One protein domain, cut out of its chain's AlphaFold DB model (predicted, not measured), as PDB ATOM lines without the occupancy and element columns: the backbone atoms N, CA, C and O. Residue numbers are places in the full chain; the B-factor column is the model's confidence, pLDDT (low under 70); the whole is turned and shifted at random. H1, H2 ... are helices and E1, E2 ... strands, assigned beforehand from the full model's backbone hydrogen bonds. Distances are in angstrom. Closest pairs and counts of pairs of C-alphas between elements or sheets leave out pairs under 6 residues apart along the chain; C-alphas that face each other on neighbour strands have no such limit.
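This is residues 39 to 149 of the 354 residues of the protein "Site-specific DNA-methyltransferase (adenine-specific)" of Desulfamplus magnetovallimortis (UniProt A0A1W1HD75). There is little regular structure: a small sheet in the middle of loops and short helices, with H2 packed on it, H1 far from it, and the loop of residues 89 to 103 reaching outward. Of 111 printed residues, 39 are in named elements, class mixed: H1 E1 H2 H3 E2 E3 H4 H5. The antiparallel sheet runs E1 E3 E2; the whole is compact, radius of gyration of the C-alphas 14.0 A, spans 40 by 31 by 26 A.

Find C-alpha 47 at (261.494, 276.389, 280.365), where H1, residues 47 to 52, begins. Then come E1, 65 to 67; H2, 68 to 72; H3, 78 to 81; E2, 84 to 88, 12.8 A long; E3, 104 to 107; H4, 111 to 114. H5, 123 to 130, 10.3 A long, ends at C-alpha 130, (271.788, 269.302, 266.730).

Look at E3: within hydrogen-bond range are N 66 and O 105 towards E1, 2.8 A, and N 87 and O 104 towards E2, 2.9 A; E2 and E3 are a hairpin. E1, H2 H3, E2 form a split strand-helix-strand unit, two strands of one sheet joined through helices and with another strand, E3, between them, its crossover right-handed. H2 is on the sheet over E3, height 7.9 A; H1, H3, H4 and H5 are not on it. In H1, H2 and H5 every O i to N i+4 pair is within hydrogen-bond range; H3 and H4 are too short for one.

The C-alphas farthest apart, of Ser 54 and Tyr 96, are 43.8 A apart. Links H1 to E1 and E2 to E3 are long; the printed part has no cut, and no printed residue is under 70 in pLDDT.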
ATOM      1  N   ASP A  39     279.550 285.442 275.926       96.50
ATOM      2  CA  ASP A  39     278.114 285.554 275.713       96.50
ATOM      3  C   ASP A  39     277.617 284.226 275.138       96.50
ATOM      4  O   ASP A  39     277.747 283.962 273.939       96.50
ATOM      5  N   VAL A  40     277.150 283.350 276.030       90.25
ATOM      6  CA  VAL A  40     276.740 281.985 275.673       90.25
ATOM      7  C   VAL A  40     275.376 281.991 274.982       90.25
ATOM      8  O   VAL A  40     275.138 281.171 274.098       90.25
ATOM      9  N   HIS A  41     274.503 282.952 275.323       89.12
ATOM     10  CA  HIS A  41     273.099 283.065 274.895       89.12
ATOM     11  C   HIS A  41     272.188 281.894 275.331       89.12
ATOM     12  O   HIS A  41     271.101 282.130 275.860       89.12
ATOM     13  N   GLN A  42     272.613 280.650 275.115       93.19
ATOM     14  CA  GLN A  42     271.922 279.414 275.478       93.19
ATOM     15  C   GLN A  42     272.878 278.503 276.261       93.19
ATOM     16  O   GLN A  42     273.487 277.607 275.691       93.19
ATOM     17  N   ASP A  43     273.047 278.757 277.556       95.88
ATOM     18  CA  ASP A  43     273.878 277.940 278.449       95.88
ATOM     19  C   ASP A  43     273.237 276.570 278.716       95.88
ATOM     20  O   ASP A  43     273.723 275.554 278.217       95.88
ATOM     21  N   PHE A  44     272.105 276.568 279.415       97.69
ATOM     22  CA  PHE A  44     271.288 275.406 279.748       97.69
ATOM     23  C   PHE A  44     269.856 275.606 279.234       97.69
ATOM     24  O   PHE A  44     269.363 276.727 279.058       97.69
ATOM     25  N   LEU A  45     269.144 274.508 278.989       98.00
ATOM     26  CA  LEU A  45     267.792 274.539 278.451       98.00
ATOM     27  C   LEU A  45     266.807 275.120 279.470       98.00
ATOM     28  O   LEU A  45     266.408 274.471 280.433       98.00
ATOM     29  N   ASN A  46     266.348 276.346 279.232       96.81
ATOM     30  CA  ASN A  46     265.310 276.962 280.055       96.81
ATOM     31  C   ASN A  46     263.897 276.455 279.698       96.81
ATOM     32  O   ASN A  46     263.667 275.854 278.648       96.81
ATOM     33  N   LYS A  47     262.906 276.784 280.540       97.19
ATOM     34  CA  LYS A  47     261.494 276.389 280.365       97.19
ATOM     35  C   LYS A  47     260.911 276.754 278.991       97.19
ATOM     36  O   LYS A  47     260.204 275.947 278.395       97.19
ATOM     37  N   LYS A  48     261.211 277.955 278.474       95.75
ATOM     38  CA  LYS A  48     260.720 278.400 277.155       95.75
ATOM     39  C   LYS A  48     261.343 277.573 276.027       95.75
ATOM     40  O   LYS A  48     260.648 277.226 275.077       95.75
ATOM     41  N   GLY A  49     262.634 277.263 276.134       96.31
ATOM     42  CA  GLY A  49     263.346 276.384 275.209       96.31
ATOM     43  C   GLY A  49     262.781 274.966 275.226       96.31
ATOM     44  O   GLY A  49     262.453 274.441 274.168       96.31
ATOM     45  N   ALA A  50     262.565 274.385 276.409       96.94
ATOM     46  CA  ALA A  50     261.971 273.055 276.545       96.94
ATOM     47  C   ALA A  50     260.593 272.964 275.869       96.94
ATOM     48  O   ALA A  50     260.338 272.024 275.121       96.94
ATOM     49  N   THR A  51     259.747 273.991 276.012       96.62
ATOM     50  CA  THR A  51     258.454 274.055 275.306       96.62
ATOM     51  C   THR A  51     258.616 274.064 273.781       96.62
ATOM     52  O   THR A  51     257.863 273.384 273.089       96.62
ATOM     53  N   LYS A  52     259.613 274.783 273.239       96.31
ATOM     54  CA  LYS A  52     259.918 274.774 271.792       96.31
ATOM     55  C   LYS A  52     260.411 273.415 271.287       96.31
ATOM     56  O   LYS A  52     260.288 273.139 270.101       96.31
ATOM     57  N   LEU A  53     260.958 272.590 272.175       96.25
ATOM     58  CA  LEU A  53     261.390 271.217 271.901       96.25
ATOM     59  C   LEU A  53     260.330 270.187 272.324       96.25
ATOM     60  O   LEU A  53     260.661 269.038 272.606       96.25
ATOM     61  N   SER A  54     259.062 270.602 272.438       96.06
ATOM     62  CA  SER A  54     257.936 269.740 272.824       96.06
ATOM     63  C   SER A  54     258.156 268.978 274.140       96.06
ATOM     64  O   SER A  54     257.601 267.902 274.332       96.06
ATOM     65  N   ASN A  55     258.965 269.538 275.048       94.38
ATOM     66  CA  ASN A  55     259.385 268.948 276.323       94.38
ATOM     67  C   ASN A  55     260.051 267.563 276.199       94.38
ATOM     68  O   ASN A  55     260.035 266.788 277.150       94.38
ATOM     69  N   GLN A  56     260.657 267.254 275.047       96.19
ATOM     70  CA  GLN A  56     261.400 266.003 274.839       96.19
ATOM     71  C   GLN A  56     262.745 265.979 275.577       96.19
ATOM     72  O   GLN A  56     263.300 264.912 275.821       96.19
ATOM     73  N   ILE A  57     263.280 267.156 275.913       96.06
ATOM     74  CA  ILE A  57     264.535 267.324 276.648       96.06
ATOM     75  C   ILE A  57     264.225 268.032 277.974       96.06
ATOM     76  O   ILE A  57     263.488 269.028 277.961       96.06
ATOM     77  N   PRO A  58     264.755 267.546 279.114       96.38
ATOM     78  CA  PRO A  58     264.476 268.129 280.420       96.38
ATOM     79  C   PRO A  58     265.026 269.554 280.553       96.38
ATOM     80  O   PRO A  58     266.076 269.903 280.012       96.38
ATOM     81  N   ILE A  59     264.308 270.384 281.313       97.56
ATOM     82  CA  ILE A  59     264.780 271.715 281.716       97.56
ATOM     83  C   ILE A  59     266.075 271.551 282.516       97.56
ATOM     84  O   ILE A  59     266.157 270.685 283.382       97.56
ATOM     85  N   GLY A  60     267.059 272.402 282.242       97.38
ATOM     86  CA  GLY A  60     268.385 272.341 282.852       97.38
ATOM     87  C   GLY A  60     269.392 271.505 282.067       97.38
ATOM     88  O   GLY A  60     270.567 271.587 282.390       97.38
ATOM     89  N   ALA A  61     268.976 270.782 281.019       98.00
ATOM     90  CA  ALA A  61     269.912 270.074 280.148       98.00
ATOM     91  C   ALA A  61     270.917 271.042 279.505       98.00
ATOM     92  O   ALA A  61     270.529 272.097 278.988       98.00
ATOM     93  N   GLY A  62     272.186 270.666 279.507       98.12
ATOM     94  CA  GLY A  62     273.281 271.421 278.931       98.12
ATOM     95  C   GLY A  62     273.137 271.631 277.428       98.12
ATOM     96  O   GLY A  62     272.902 270.684 276.675       98.12
ATOM     97  N   ILE A  63     273.273 272.883 276.980       98.00
ATOM     98  CA  ILE A  63     273.324 273.240 275.556       98.00
ATOM     99  C   ILE A  63     274.778 273.525 275.192       98.00
ATOM    100  O   ILE A  63     275.460 272.648 274.669       98.00
ATOM    101  N   PHE A  64     275.255 274.737 275.493       98.25
ATOM    102  CA  PHE A  64     276.661 275.111 275.347       98.25
ATOM    103  C   PHE A  64     277.436 274.973 276.652       98.25
ATOM    104  O   PHE A  64     278.654 274.846 276.596       98.25
ATOM    105  N   ASN A  65     276.752 274.975 277.798       98.44
ATOM    106  CA  ASN A  65     277.352 274.580 279.064       98.44
ATOM    107  C   ASN A  65     276.936 273.151 279.414       98.44
ATOM    108  O   ASN A  65     275.831 272.746 279.076       98.44
ATOM    109  N   LEU A  66     277.821 272.409 280.074       98.56
ATOM    110  CA  LEU A  66     277.641 271.009 280.454       98.56
ATOM    111  C   LEU A  66     278.009 270.831 281.928       98.56
ATOM    112  O   LEU A  66     278.990 271.423 282.386       98.56
ATOM    113  N   SER A  67     277.275 269.989 282.650       98.19
ATOM    114  CA  SER A  67     277.757 269.437 283.922       98.19
ATOM    115  C   SER A  67     278.895 268.425 283.697       98.19
ATOM    116  O   SER A  67     279.157 268.015 282.563       98.19
ATOM    117  N   ASN A  68     279.565 267.992 284.773       97.56
ATOM    118  CA  ASN A  68     280.519 266.873 284.712       97.56
ATOM    119  C   ASN A  68     279.881 265.612 284.102       97.56
ATOM    120  O   ASN A  68     280.408 265.063 283.143       97.56
ATOM    121  N   GLU A  69     278.704 265.216 284.596       97.69
ATOM    122  CA  GLU A  69     277.978 264.041 284.100       97.69
ATOM    123  C   GLU A  69     277.604 264.182 282.618       97.69
ATOM    124  O   GLU A  69     277.770 263.249 281.836       97.69
ATOM    125  N   GLU A  70     277.117 265.353 282.202       98.19
ATOM    126  CA  GLU A  70     276.759 265.584 280.803       98.19
ATOM    127  C   GLU A  70     277.979 265.520 279.892       98.19
ATOM    128  O   GLU A  70     277.893 264.902 278.837       98.19
ATOM    129  N   LYS A  71     279.106 266.119 280.298       97.88
ATOM    130  CA  LYS A  71     280.371 266.059 279.558       97.88
ATOM    131  C   LYS A  71     280.848 264.617 279.395       97.88
ATOM    132  O   LYS A  71     281.198 264.233 278.280       97.88
ATOM    133  N   ASP A  72     280.864 263.843 280.476       97.00
ATOM    134  CA  ASP A  72     281.382 262.472 280.465       97.00
ATOM    135  C   ASP A  72     280.508 261.553 279.592       97.00
ATOM    136  O   ASP A  72     281.024 260.698 278.877       97.00
ATOM    137  N   ASN A  73     279.198 261.810 279.542       97.31
ATOM    138  CA  ASN A  73     278.240 261.080 278.707       97.31
ATOM    139  C   ASN A  73     278.258 261.462 277.210       97.31
ATOM    140  O   ASN A  73     277.477 260.911 276.430       97.31
ATOM    141  N   LEU A  74     279.087 262.424 276.778       96.75
ATOM    142  CA  LEU A  74     279.183 262.796 275.360       96.75
ATOM    143  C   LEU A  74     280.094 261.877 274.533       96.75
ATOM    144  O   LEU A  74     280.071 261.991 273.304       96.75
ATOM    145  N   ASP A  75     280.872 260.994 275.169       95.69
ATOM    146  CA  ASP A  75     281.845 260.103 274.512       95.69
ATOM    147  C   ASP A  75     282.803 260.864 273.574       95.69
ATOM    148  O   ASP A  75     283.013 260.500 272.411       95.69
ATOM    149  N   LEU A  76     283.337 261.990 274.059       97.75
ATOM    150  CA  LEU A  76     284.148 262.900 273.253       97.75
ATOM    151  C   LEU A  76     285.466 262.259 272.819       97.75
ATOM    152  O   LEU A  76     286.176 261.633 273.602       97.75
ATOM    153  N   THR A  77     285.840 262.501 271.566       97.69
ATOM    154  CA  THR A  77     287.193 262.206 271.082       97.69
ATOM    155  C   THR A  77     288.225 263.160 271.700       97.69
ATOM    156  O   THR A  77     287.884 264.240 272.192       97.69
ATOM    157  N   GLU A  78     289.515 262.816 271.615       96.31
ATOM    158  CA  GLU A  78     290.607 263.703 272.058       96.31
ATOM    159  C   GLU A  78     290.506 265.091 271.410       96.31
ATOM    160  O   GLU A  78     290.540 266.114 272.091       96.31
ATOM    161  N   LYS A  79     290.256 265.127 270.096       97.19
ATOM    162  CA  LYS A  79     290.084 266.369 269.339       97.19
ATOM    163  C   LYS A  79     288.865 267.178 269.792       97.19
ATOM    164  O   LYS A  79     288.902 268.403 269.795       97.19
ATOM    165  N   GLU A  80     287.768 266.524 270.160       98.19
ATOM    166  CA  GLU A  80     286.582 267.207 270.691       98.19
ATOM    167  C   GLU A  80     286.800 267.761 272.093       98.19
ATOM    168  O   GLU A  80     286.275 268.827 272.416       98.19
ATOM    169  N   THR A  81     287.624 267.088 272.891       97.56
ATOM    170  CA  THR A  81     287.993 267.543 274.232       97.56
ATOM    171  C   THR A  81     288.714 268.892 274.183       97.56
ATOM    172  O   THR A  81     288.543 269.707 275.086       97.56
ATOM    173  N   GLU A  82     289.419 269.208 273.089       96.94
ATOM    174  CA  GLU A  82     290.017 270.531 272.870       96.94
ATOM    175  C   GLU A  82     288.988 271.674 272.881       96.94
ATOM    176  O   GLU A  82     289.336 272.796 273.260       96.94
ATOM    177  N   LEU A  83     287.731 271.416 272.493       98.00
ATOM    178  CA  LEU A  83     286.650 272.410 272.517       98.00
ATOM    179  C   LEU A  83     285.989 272.539 273.891       98.00
ATOM    180  O   LEU A  83     285.212 273.466 274.096       98.00
ATOM    181  N   ILE A  84     286.277 271.649 274.837       98.38
ATOM    182  CA  ILE A  84     285.667 271.673 276.164       98.38
ATOM    183  C   ILE A  84     286.571 272.435 277.123       98.38
ATOM    184  O   ILE A  84     287.677 272.002 277.439       98.38
ATOM    185  N   LYS A  85     286.099 273.591 277.591       98.56
ATOM    186  CA  LYS A  85     286.856 274.467 278.492       98.56
ATOM    187  C   LYS A  85     286.213 274.519 279.877       98.56
ATOM    188  O   LYS A  85     284.982 274.479 279.960       98.56
ATOM    189  N   PRO A  86     287.001 274.608 280.963       98.50
ATOM    190  CA  PRO A  86     286.447 274.702 282.307       98.50
ATOM    191  C   PRO A  86     285.717 276.037 282.469       98.50
ATOM    192  O   PRO A  86     286.230 277.087 282.073       98.50
ATOM    193  N   PHE A  87     284.507 276.001 283.019       98.62
ATOM    194  CA  PHE A  87     283.636 277.163 283.134       98.62
ATOM    195  C   PHE A  87     283.308 277.445 284.596       98.62
ATOM    196  O   PHE A  87     282.909 276.553 285.341       98.62
ATOM    197  N   TYR A  88     283.465 278.702 284.998       98.62
ATOM    198  CA  TYR A  88     283.409 279.109 286.396       98.62
ATOM    199  C   TYR A  88     282.289 280.112 286.639       98.62
ATOM    200  O   TYR A  88     281.928 280.933 285.786       98.62
ATOM    201  N   SER A  89     281.753 280.057 287.853       97.75
ATOM    202  CA  SER A  89     280.705 280.947 288.333       97.75
ATOM    203  C   SER A  89     281.071 281.512 289.707       97.75
ATOM    204  O   SER A  89     282.170 281.305 290.216       97.75
ATOM    205  N   THR A  90     280.136 282.214 290.342       96.81
ATOM    206  CA  THR A  90     280.296 282.693 291.722       96.81
ATOM    207  C   THR A  90     280.410 281.567 292.752       96.81
ATOM    208  O   THR A  90     280.746 281.853 293.895       96.81
ATOM    209  N   ASN A  91     280.142 280.309 292.377       96.44
ATOM    210  CA  ASN A  91     280.366 279.155 293.251       96.44
ATOM    211  C   ASN A  91     281.862 278.932 293.520       96.44
ATOM    212  O   ASN A  91     282.235 278.558 294.625       96.44
ATOM    213  N   GLN A  92     282.713 279.182 292.520       98.12
ATOM    214  CA  GLN A  92     284.163 279.000 292.613       98.12
ATOM    215  C   GLN A  92     284.919 280.327 292.736       98.12
ATOM    216  O   GLN A  92     286.021 280.365 293.278       98.12
ATOM    217  N   LEU A  93     284.348 281.416 292.214       98.31
ATOM    218  CA  LEU A  93     284.999 282.721 292.137       98.31
ATOM    219  C   LEU A  93     284.485 283.640 293.238       98.31
ATOM    220  O   LEU A  93     283.386 284.196 293.153       98.31
ATOM    221  N   THR A  94     285.313 283.814 294.264       96.69
ATOM    222  CA  THR A  94     285.016 284.645 295.432       96.69
ATOM    223  C   THR A  94     286.036 285.770 295.563       96.69
ATOM    224  O   THR A  94     286.971 285.892 294.770       96.69
ATOM    225  N   ARG A  95     285.850 286.661 296.540       96.94
ATOM    226  CA  ARG A  95     286.777 287.779 296.733       96.94
ATOM    227  C   ARG A  95     288.175 287.254 297.062       96.94
ATOM    228  O   ARG A  95     288.315 286.405 297.940       96.94
ATOM    229  N   TYR A  96     289.177 287.776 296.356       98.06
ATOM    230  CA  TYR A  96     290.556 287.283 296.285       98.06
ATOM    231  C   TYR A  96     290.722 285.914 295.620       98.06
ATOM    232  O   TYR A  96     291.520 285.813 294.696       98.06
ATOM    233  N   PHE A  97     289.970 284.895 296.032       97.62
ATOM    234  CA  PHE A  97     290.264 283.496 295.713       97.62
ATOM    235  C   PHE A  97     289.330 282.876 294.671       97.62
ATOM    236  O   PHE A  97     288.100 282.982 294.770       97.62
ATOM    237  N   GLY A  98     289.934 282.209 293.685       97.81
ATOM    238  CA  GLY A  98     289.252 281.357 292.720       97.81
ATOM    239  C   GLY A  98     289.633 279.897 292.936       97.81
ATOM    240  O   GLY A  98     290.798 279.550 292.792       97.81
ATOM    241  N   ASN A  99     288.652 279.045 293.232       97.50
ATOM    242  CA  ASN A  99     288.866 277.600 293.289       97.50
ATOM    243  C   ASN A  99     289.053 277.055 291.863       97.50
ATOM    244  O   ASN A  99     288.186 277.260 291.011       97.50
ATOM    245  N   SER A 100     290.168 276.370 291.606       97.12
ATOM    246  CA  SER A 100     290.479 275.787 290.295       97.12
ATOM    247  C   SER A 100     289.588 274.590 289.946       97.12
ATOM    248  O   SER A 100     289.411 274.291 288.763       97.12
ATOM    249  N   ILE A 101     288.957 273.955 290.938       97.31
ATOM    250  CA  ILE A 101     288.033 272.835 290.753       97.31
ATOM    251  C   ILE A 101     286.675 273.362 290.270       97.31
ATOM    252  O   ILE A 101     285.901 273.946 291.032       97.31
ATOM    253  N   ASN A 102     286.371 273.136 288.992       97.38
ATOM    254  CA  ASN A 102     285.082 273.448 288.380       97.38
ATOM    255  C   ASN A 102     284.135 272.235 288.357       97.38
ATOM    256  O   ASN A 102     284.550 271.081 288.399       97.38
ATOM    257  N   ASP A 103     282.844 272.520 288.219       97.12
ATOM    258  CA  ASP A 103     281.763 271.540 288.038       97.12
ATOM    259  C   ASP A 103     280.998 271.725 286.715       97.12
ATOM    260  O   ASP A 103     280.112 270.937 286.377       97.12
ATOM    261  N   THR A 104     281.346 272.775 285.967       98.38
ATOM    262  CA  THR A 104     280.689 273.188 284.730       98.38
ATOM    263  C   THR A 104     281.721 273.354 283.624       98.38
ATOM    264  O   THR A 104     282.837 273.824 283.857       98.38
ATOM    265  N   TRP A 105     281.346 273.007 282.400       98.69
ATOM    266  CA  TRP A 105     282.187 273.107 281.211       98.69
ATOM    267  C   TRP A 105     281.468 273.880 280.122       98.69
ATOM    268  O   TRP A 105     280.245 273.849 280.063       98.69
ATOM    269  N   VAL A 106     282.212 274.546 279.243       98.62
ATOM    270  CA  VAL A 106     281.663 275.205 278.055       98.62
ATOM    271  C   VAL A 106     282.185 274.533 276.790       98.62
ATOM    272  O   VAL A 106     283.384 274.289 276.653       98.62
ATOM    273  N   ILE A 107     281.281 274.268 275.850       98.56
ATOM    274  CA  ILE A 107     281.603 273.916 274.469       98.56
ATOM    275  C   ILE A 107     282.027 275.212 273.767       98.56
ATOM    276  O   ILE A 107     281.203 276.031 273.350       98.56
ATOM    277  N   TYR A 108     283.334 275.436 273.693       98.19
ATOM    278  CA  TYR A 108     283.946 276.675 273.234       98.19
ATOM    279  C   TYR A 108     284.091 276.713 271.709       98.19
ATOM    280  O   TYR A 108     285.156 276.472 271.145       98.19
ATOM    281  N   THR A 109     282.994 277.038 271.032       96.94
ATOM    282  CA  THR A 109     282.931 277.193 269.575       96.94
ATOM    283  C   THR A 109     282.841 278.669 269.191       96.94
ATOM    284  O   THR A 109     281.860 279.358 269.478       96.94
ATOM    285  N   ASP A 110     283.876 279.200 268.542       95.44
ATOM    286  CA  ASP A 110     283.917 280.605 268.131       95.44
ATOM    287  C   ASP A 110     283.076 280.900 266.869       95.44
ATOM    288  O   ASP A 110     282.284 280.083 266.390       95.44
ATOM    289  N   SER A 111     283.231 282.100 266.301       96.25
ATOM    290  CA  SER A 111     282.490 282.508 265.103       96.25
ATOM    291  C   SER A 111     282.787 281.664 263.858       96.25
ATOM    292  O   SER A 111     281.983 281.675 262.927       96.25
ATOM    293  N   SER A 112     283.897 280.917 263.807       97.19
ATOM    294  CA  SER A 112     284.205 280.022 262.682       97.19
ATOM    295  C   SER A 112     283.220 278.850 262.578       97.19
ATOM    296  O   SER A 112     282.965 278.352 261.479       97.19
ATOM    297  N   PHE A 113     282.578 278.469 263.688       97.44
ATOM    298  CA  PHE A 113     281.543 277.427 263.755       97.44
ATOM    299  C   PHE A 113     280.180 277.873 263.212       97.44
ATOM    300  O   PHE A 113     279.239 277.079 263.136       97.44
ATOM    301  N   LYS A 114     280.085 279.126 262.750       96.81
ATOM    302  CA  LYS A 114     279.006 279.573 261.866       96.81
ATOM    303  C   LYS A 114     279.024 278.819 260.535       96.81
ATOM    304  O   LYS A 114     277.968 278.600 259.948       96.81
ATOM    305  N   ASN A 115     280.206 278.416 260.057       97.38
ATOM    306  CA  ASN A 115     280.329 277.515 258.917       97.38
ATOM    307  C   ASN A 115     280.055 276.068 259.382       97.38
ATOM    308  O   ASN A 115     280.847 275.527 260.155       97.38
ATOM    309  N   PRO A 116     278.991 275.398 258.896       93.94
ATOM    310  CA  PRO A 116     278.660 274.032 259.310       93.94
ATOM    311  C   PRO A 116     279.727 272.990 258.946       93.94
ATOM    312  O   PRO A 116     279.710 271.887 259.480       93.94
ATOM    313  N   LEU A 117     280.667 273.305 258.050       96.75
ATOM    314  CA  LEU A 117     281.787 272.413 257.751       96.75
ATOM    315  C   LEU A 117     282.832 272.392 258.874       96.75
ATOM    316  O   LEU A 117     283.515 271.383 259.037       96.75
ATOM    317  N   THR A 118     282.926 273.458 259.675       97.69
ATOM    318  CA  THR A 118     283.880 273.562 260.789       97.69
ATOM    319  C   THR A 118     283.586 272.538 261.883       97.69
ATOM    320  O   THR A 118     284.518 272.013 262.479       97.69
ATOM    321  N   ILE A 119     282.312 272.181 262.111       97.81
ATOM    322  CA  ILE A 119     281.945 271.164 263.112       97.81
ATOM    323  C   ILE A 119     282.204 269.725 262.621       97.81
ATOM    324  O   ILE A 119     282.160 268.793 263.414       97.81
ATOM    325  N   LYS A 120     282.462 269.501 261.321       97.06
ATOM    326  CA  LYS A 120     282.591 268.151 260.730       97.06
ATOM    327  C   LYS A 120     283.605 267.244 261.456       97.06
ATOM    328  O   LYS A 120     283.306 266.060 261.587       97.06
ATOM    329  N   PRO A 121     284.760 267.741 261.941       97.62
ATOM    330  CA  PRO A 121     285.703 266.935 262.720       97.62
ATOM    331  C   PRO A 121     285.243 266.589 264.148       97.62
ATOM    332  O   PRO A 121     285.971 265.881 264.833       97.62
ATOM    333  N   TYR A 122     284.087 267.093 264.593       98.25
ATOM    334  CA  TYR A 122     283.577 267.025 265.967       98.25
ATOM    335  C   TYR A 122     282.169 266.379 265.995       98.25
ATOM    336  O   TYR A 122     281.166 267.059 266.250       98.25
ATOM    337  N   PRO A 123     282.043 265.087 265.629       98.00
ATOM    338  CA  PRO A 123     280.753 264.438 265.391       98.00
ATOM    339  C   PRO A 123     279.863 264.296 266.637       98.00
ATOM    340  O   PRO A 123     278.641 264.402 266.512       98.00
ATOM    341  N   ASN A 124     280.431 264.085 267.825       98.56
ATOM    342  CA  ASN A 124     279.679 263.981 269.077       98.56
ATOM    343  C   ASN A 124     279.179 265.346 269.540       98.56
ATOM    344  O   ASN A 124     278.001 265.478 269.876       98.56
ATOM    345  N   ILE A 125     280.022 266.380 269.458       98.50
ATOM    346  CA  ILE A 125     279.602 267.760 269.748       98.50
ATOM    347  C   ILE A 125     278.504 268.189 268.771       98.50
ATOM    348  O   ILE A 125     277.492 268.757 269.185       98.50
ATOM    349  N   LYS A 126     278.651 267.870 267.479       98.44
ATOM    350  CA  LYS A 126     277.608 268.120 266.477       98.44
ATOM    351  C   LYS A 126     276.297 267.427 266.854       98.44
ATOM    352  O   LYS A 126     275.260 268.083 266.907       98.44
ATOM    353  N   ARG A 127     276.345 266.117 267.123       98.38
ATOM    354  CA  ARG A 127     275.181 265.303 267.515       98.38
ATOM    355  C   ARG A 127     274.486 265.877 268.748       98.38
ATOM    356  O   ARG A 127     273.259 265.917 268.784       98.38
ATOM    357  N   HIS A 128     275.251 266.348 269.732       98.25
ATOM    358  CA  HIS A 128     274.721 267.024 270.913       98.25
ATOM    359  C   HIS A 128     273.998 268.327 270.557       98.25
ATOM    360  O   HIS A 128     272.812 268.462 270.852       98.25
ATOM    361  N   LEU A 129     274.671 269.258 269.874       98.06
ATOM    362  CA  LEU A 129     274.113 270.576 269.548       98.06
ATOM    363  C   LEU A 129     272.928 270.504 268.570       98.06
ATOM    364  O   LEU A 129     272.006 271.317 268.665       98.06
ATOM    365  N   ASP A 130     272.896 269.515 267.672       97.81
ATOM    366  CA  ASP A 130     271.788 269.302 266.730       97.81
ATOM    367  C   ASP A 130     270.443 269.091 267.452       97.81
ATOM    368  O   ASP A 130     269.408 269.571 266.973       97.81
ATOM    369  N   ARG A 131     270.457 268.474 268.646       97.31
ATOM    370  CA  ARG A 131     269.270 268.285 269.510       97.31
ATOM    371  C   ARG A 131     268.640 269.611 269.948       97.31
ATOM    372  O   ARG A 131     267.455 269.657 270.265       97.31
ATOM    373  N   PHE A 132     269.424 270.689 269.949       97.44
ATOM    374  CA  PHE A 132     269.029 272.027 270.393       97.44
ATOM    375  C   PHE A 132     268.928 273.040 269.246       97.44
ATOM    376  O   PHE A 132     268.681 274.223 269.487       97.44
ATOM    377  N   SER A 133     269.067 272.607 267.991       95.19
ATOM    378  CA  SER A 133     269.058 273.477 266.802       95.19
ATOM    379  C   SER A 133     267.875 274.460 266.749       95.19
ATOM    380  O   SER A 133     268.055 275.624 266.391       95.19
ATOM    381  N   ASN A 134     266.683 274.041 267.189       95.31
ATOM    382  CA  ASN A 134     265.471 274.874 267.217       95.31
ATOM    383  C   ASN A 134     265.447 275.944 268.330       95.31
ATOM    384  O   ASN A 134     264.610 276.851 268.298       95.31
ATOM    385  N   VAL A 135     266.326 275.846 269.331       96.94
ATOM    386  CA  VAL A 135     266.418 276.811 270.443       96.94
ATOM    387  C   VAL A 135     267.670 277.678 270.392       96.94
ATOM    388  O   VAL A 135     267.680 278.733 271.026       96.94
ATOM    389  N   ILE A 136     268.692 277.286 269.627       96.06
ATOM    390  CA  ILE A 136     269.905 278.081 269.435       96.06
ATOM    391  C   ILE A 136     269.578 279.327 268.600       96.06
ATOM    392  O   ILE A 136     269.174 279.255 267.439       96.06
ATOM    393  N   THR A 137     269.792 280.501 269.196       95.56
ATOM    394  CA  THR A 137     269.567 281.815 268.569       95.56
ATOM    395  C   THR A 137     270.835 282.663 268.525       95.56
ATOM    396  O   THR A 137     270.761 283.885 268.425       95.56
ATOM    397  N   SER A 138     272.003 282.038 268.656       94.50
ATOM    398  CA  SER A 138     273.295 282.685 268.425       94.50
ATOM    399  C   SER A 138     273.370 283.305 267.020       94.50
ATOM    400  O   SER A 138     272.872 282.731 266.048       94.50
ATOM    401  N   ASP A 139     274.071 284.434 266.886       94.88
ATOM    402  CA  ASP A 139     274.355 285.053 265.577       94.88
ATOM    403  C   ASP A 139     275.361 284.212 264.764       94.88
ATOM    404  O   ASP A 139     275.475 284.354 263.541       94.88
ATOM    405  N   ASN A 140     276.059 283.303 265.456       96.12
ATOM    406  CA  ASN A 140     276.999 282.324 264.915       96.12
ATOM    407  C   ASN A 140     276.404 280.908 264.866       96.12
ATOM    408  O   ASN A 140     277.144 279.929 264.770       96.12
ATOM    409  N   LYS A 141     275.070 280.779 264.920       95.12
ATOM    410  CA  LYS A 141     274.390 279.508 264.644       95.12
ATOM    411  C   LYS A 141     274.856 278.929 263.287       95.12
ATOM    412  O   LYS A 141     275.169 279.709 262.383       95.12
ATOM    413  N   PRO A 142     274.857 277.600 263.098       95.19
ATOM    414  CA  PRO A 142     274.255 276.595 263.982       95.19
ATOM    415  C   PRO A 142     275.071 276.242 265.230       95.19
ATOM    416  O   PRO A 142     274.460 275.936 266.248       95.19
ATOM    417  N   TYR A 143     276.405 276.329 265.192       97.25
ATOM    418  CA  TYR A 143     277.244 275.714 266.232       97.25
ATOM    419  C   TYR A 143     278.148 276.676 266.998       97.25
ATOM    420  O   TYR A 143     278.802 276.233 267.930       97.25
ATOM    421  N   GLY A 144     278.221 277.959 266.635       96.25
ATOM    422  CA  GLY A 144     279.057 278.936 267.335       96.25
ATOM    423  C   GLY A 144     278.346 279.608 268.508       96.25
ATOM    424  O   GLY A 144     277.179 280.001 268.399       96.25
ATOM    425  N   LEU A 145     279.079 279.836 269.599       96.75
ATOM    426  CA  LEU A 145     278.682 280.723 270.697       96.75
ATOM    427  C   LEU A 145     278.323 282.114 270.162       96.75
ATOM    428  O   LEU A 145     278.915 282.587 269.184       96.75
ATOM    429  N   HIS A 146     277.396 282.818 270.825       96.69
ATOM    430  CA  HIS A 146     277.028 284.169 270.388       96.69
ATOM    431  C   HIS A 146     278.252 285.091 270.419       96.69
ATOM    432  O   HIS A 146     278.529 285.773 269.430       96.69
ATOM    433  N   ARG A 147     279.050 285.055 271.501       95.88
ATOM    434  CA  ARG A 147     280.382 285.692 271.548       95.88
ATOM    435  C   ARG A 147     281.365 284.903 272.416       95.88
ATOM    436  O   ARG A 147     281.376 285.069 273.633       95.88
ATOM    437  N   ALA A 148     282.258 284.146 271.779       94.75
ATOM    438  CA  ALA A 148     283.319 283.378 272.449       94.75
ATOM    439  C   ALA A 148     284.432 284.244 273.078       94.75
ATOM    440  O   ALA A 148     285.051 283.835 274.055       94.75
ATOM    441  N   ARG A 149     284.647 285.470 272.568       95.44
ATOM    442  CA  ARG A 149     285.741 286.390 272.969       95.44
ATOM    443  C   ARG A 149     287.133 285.844 272.633       95.44
ATOM    444  O   ARG A 149     287.257 284.776 272.063       95.44
TER     445      ARG A 149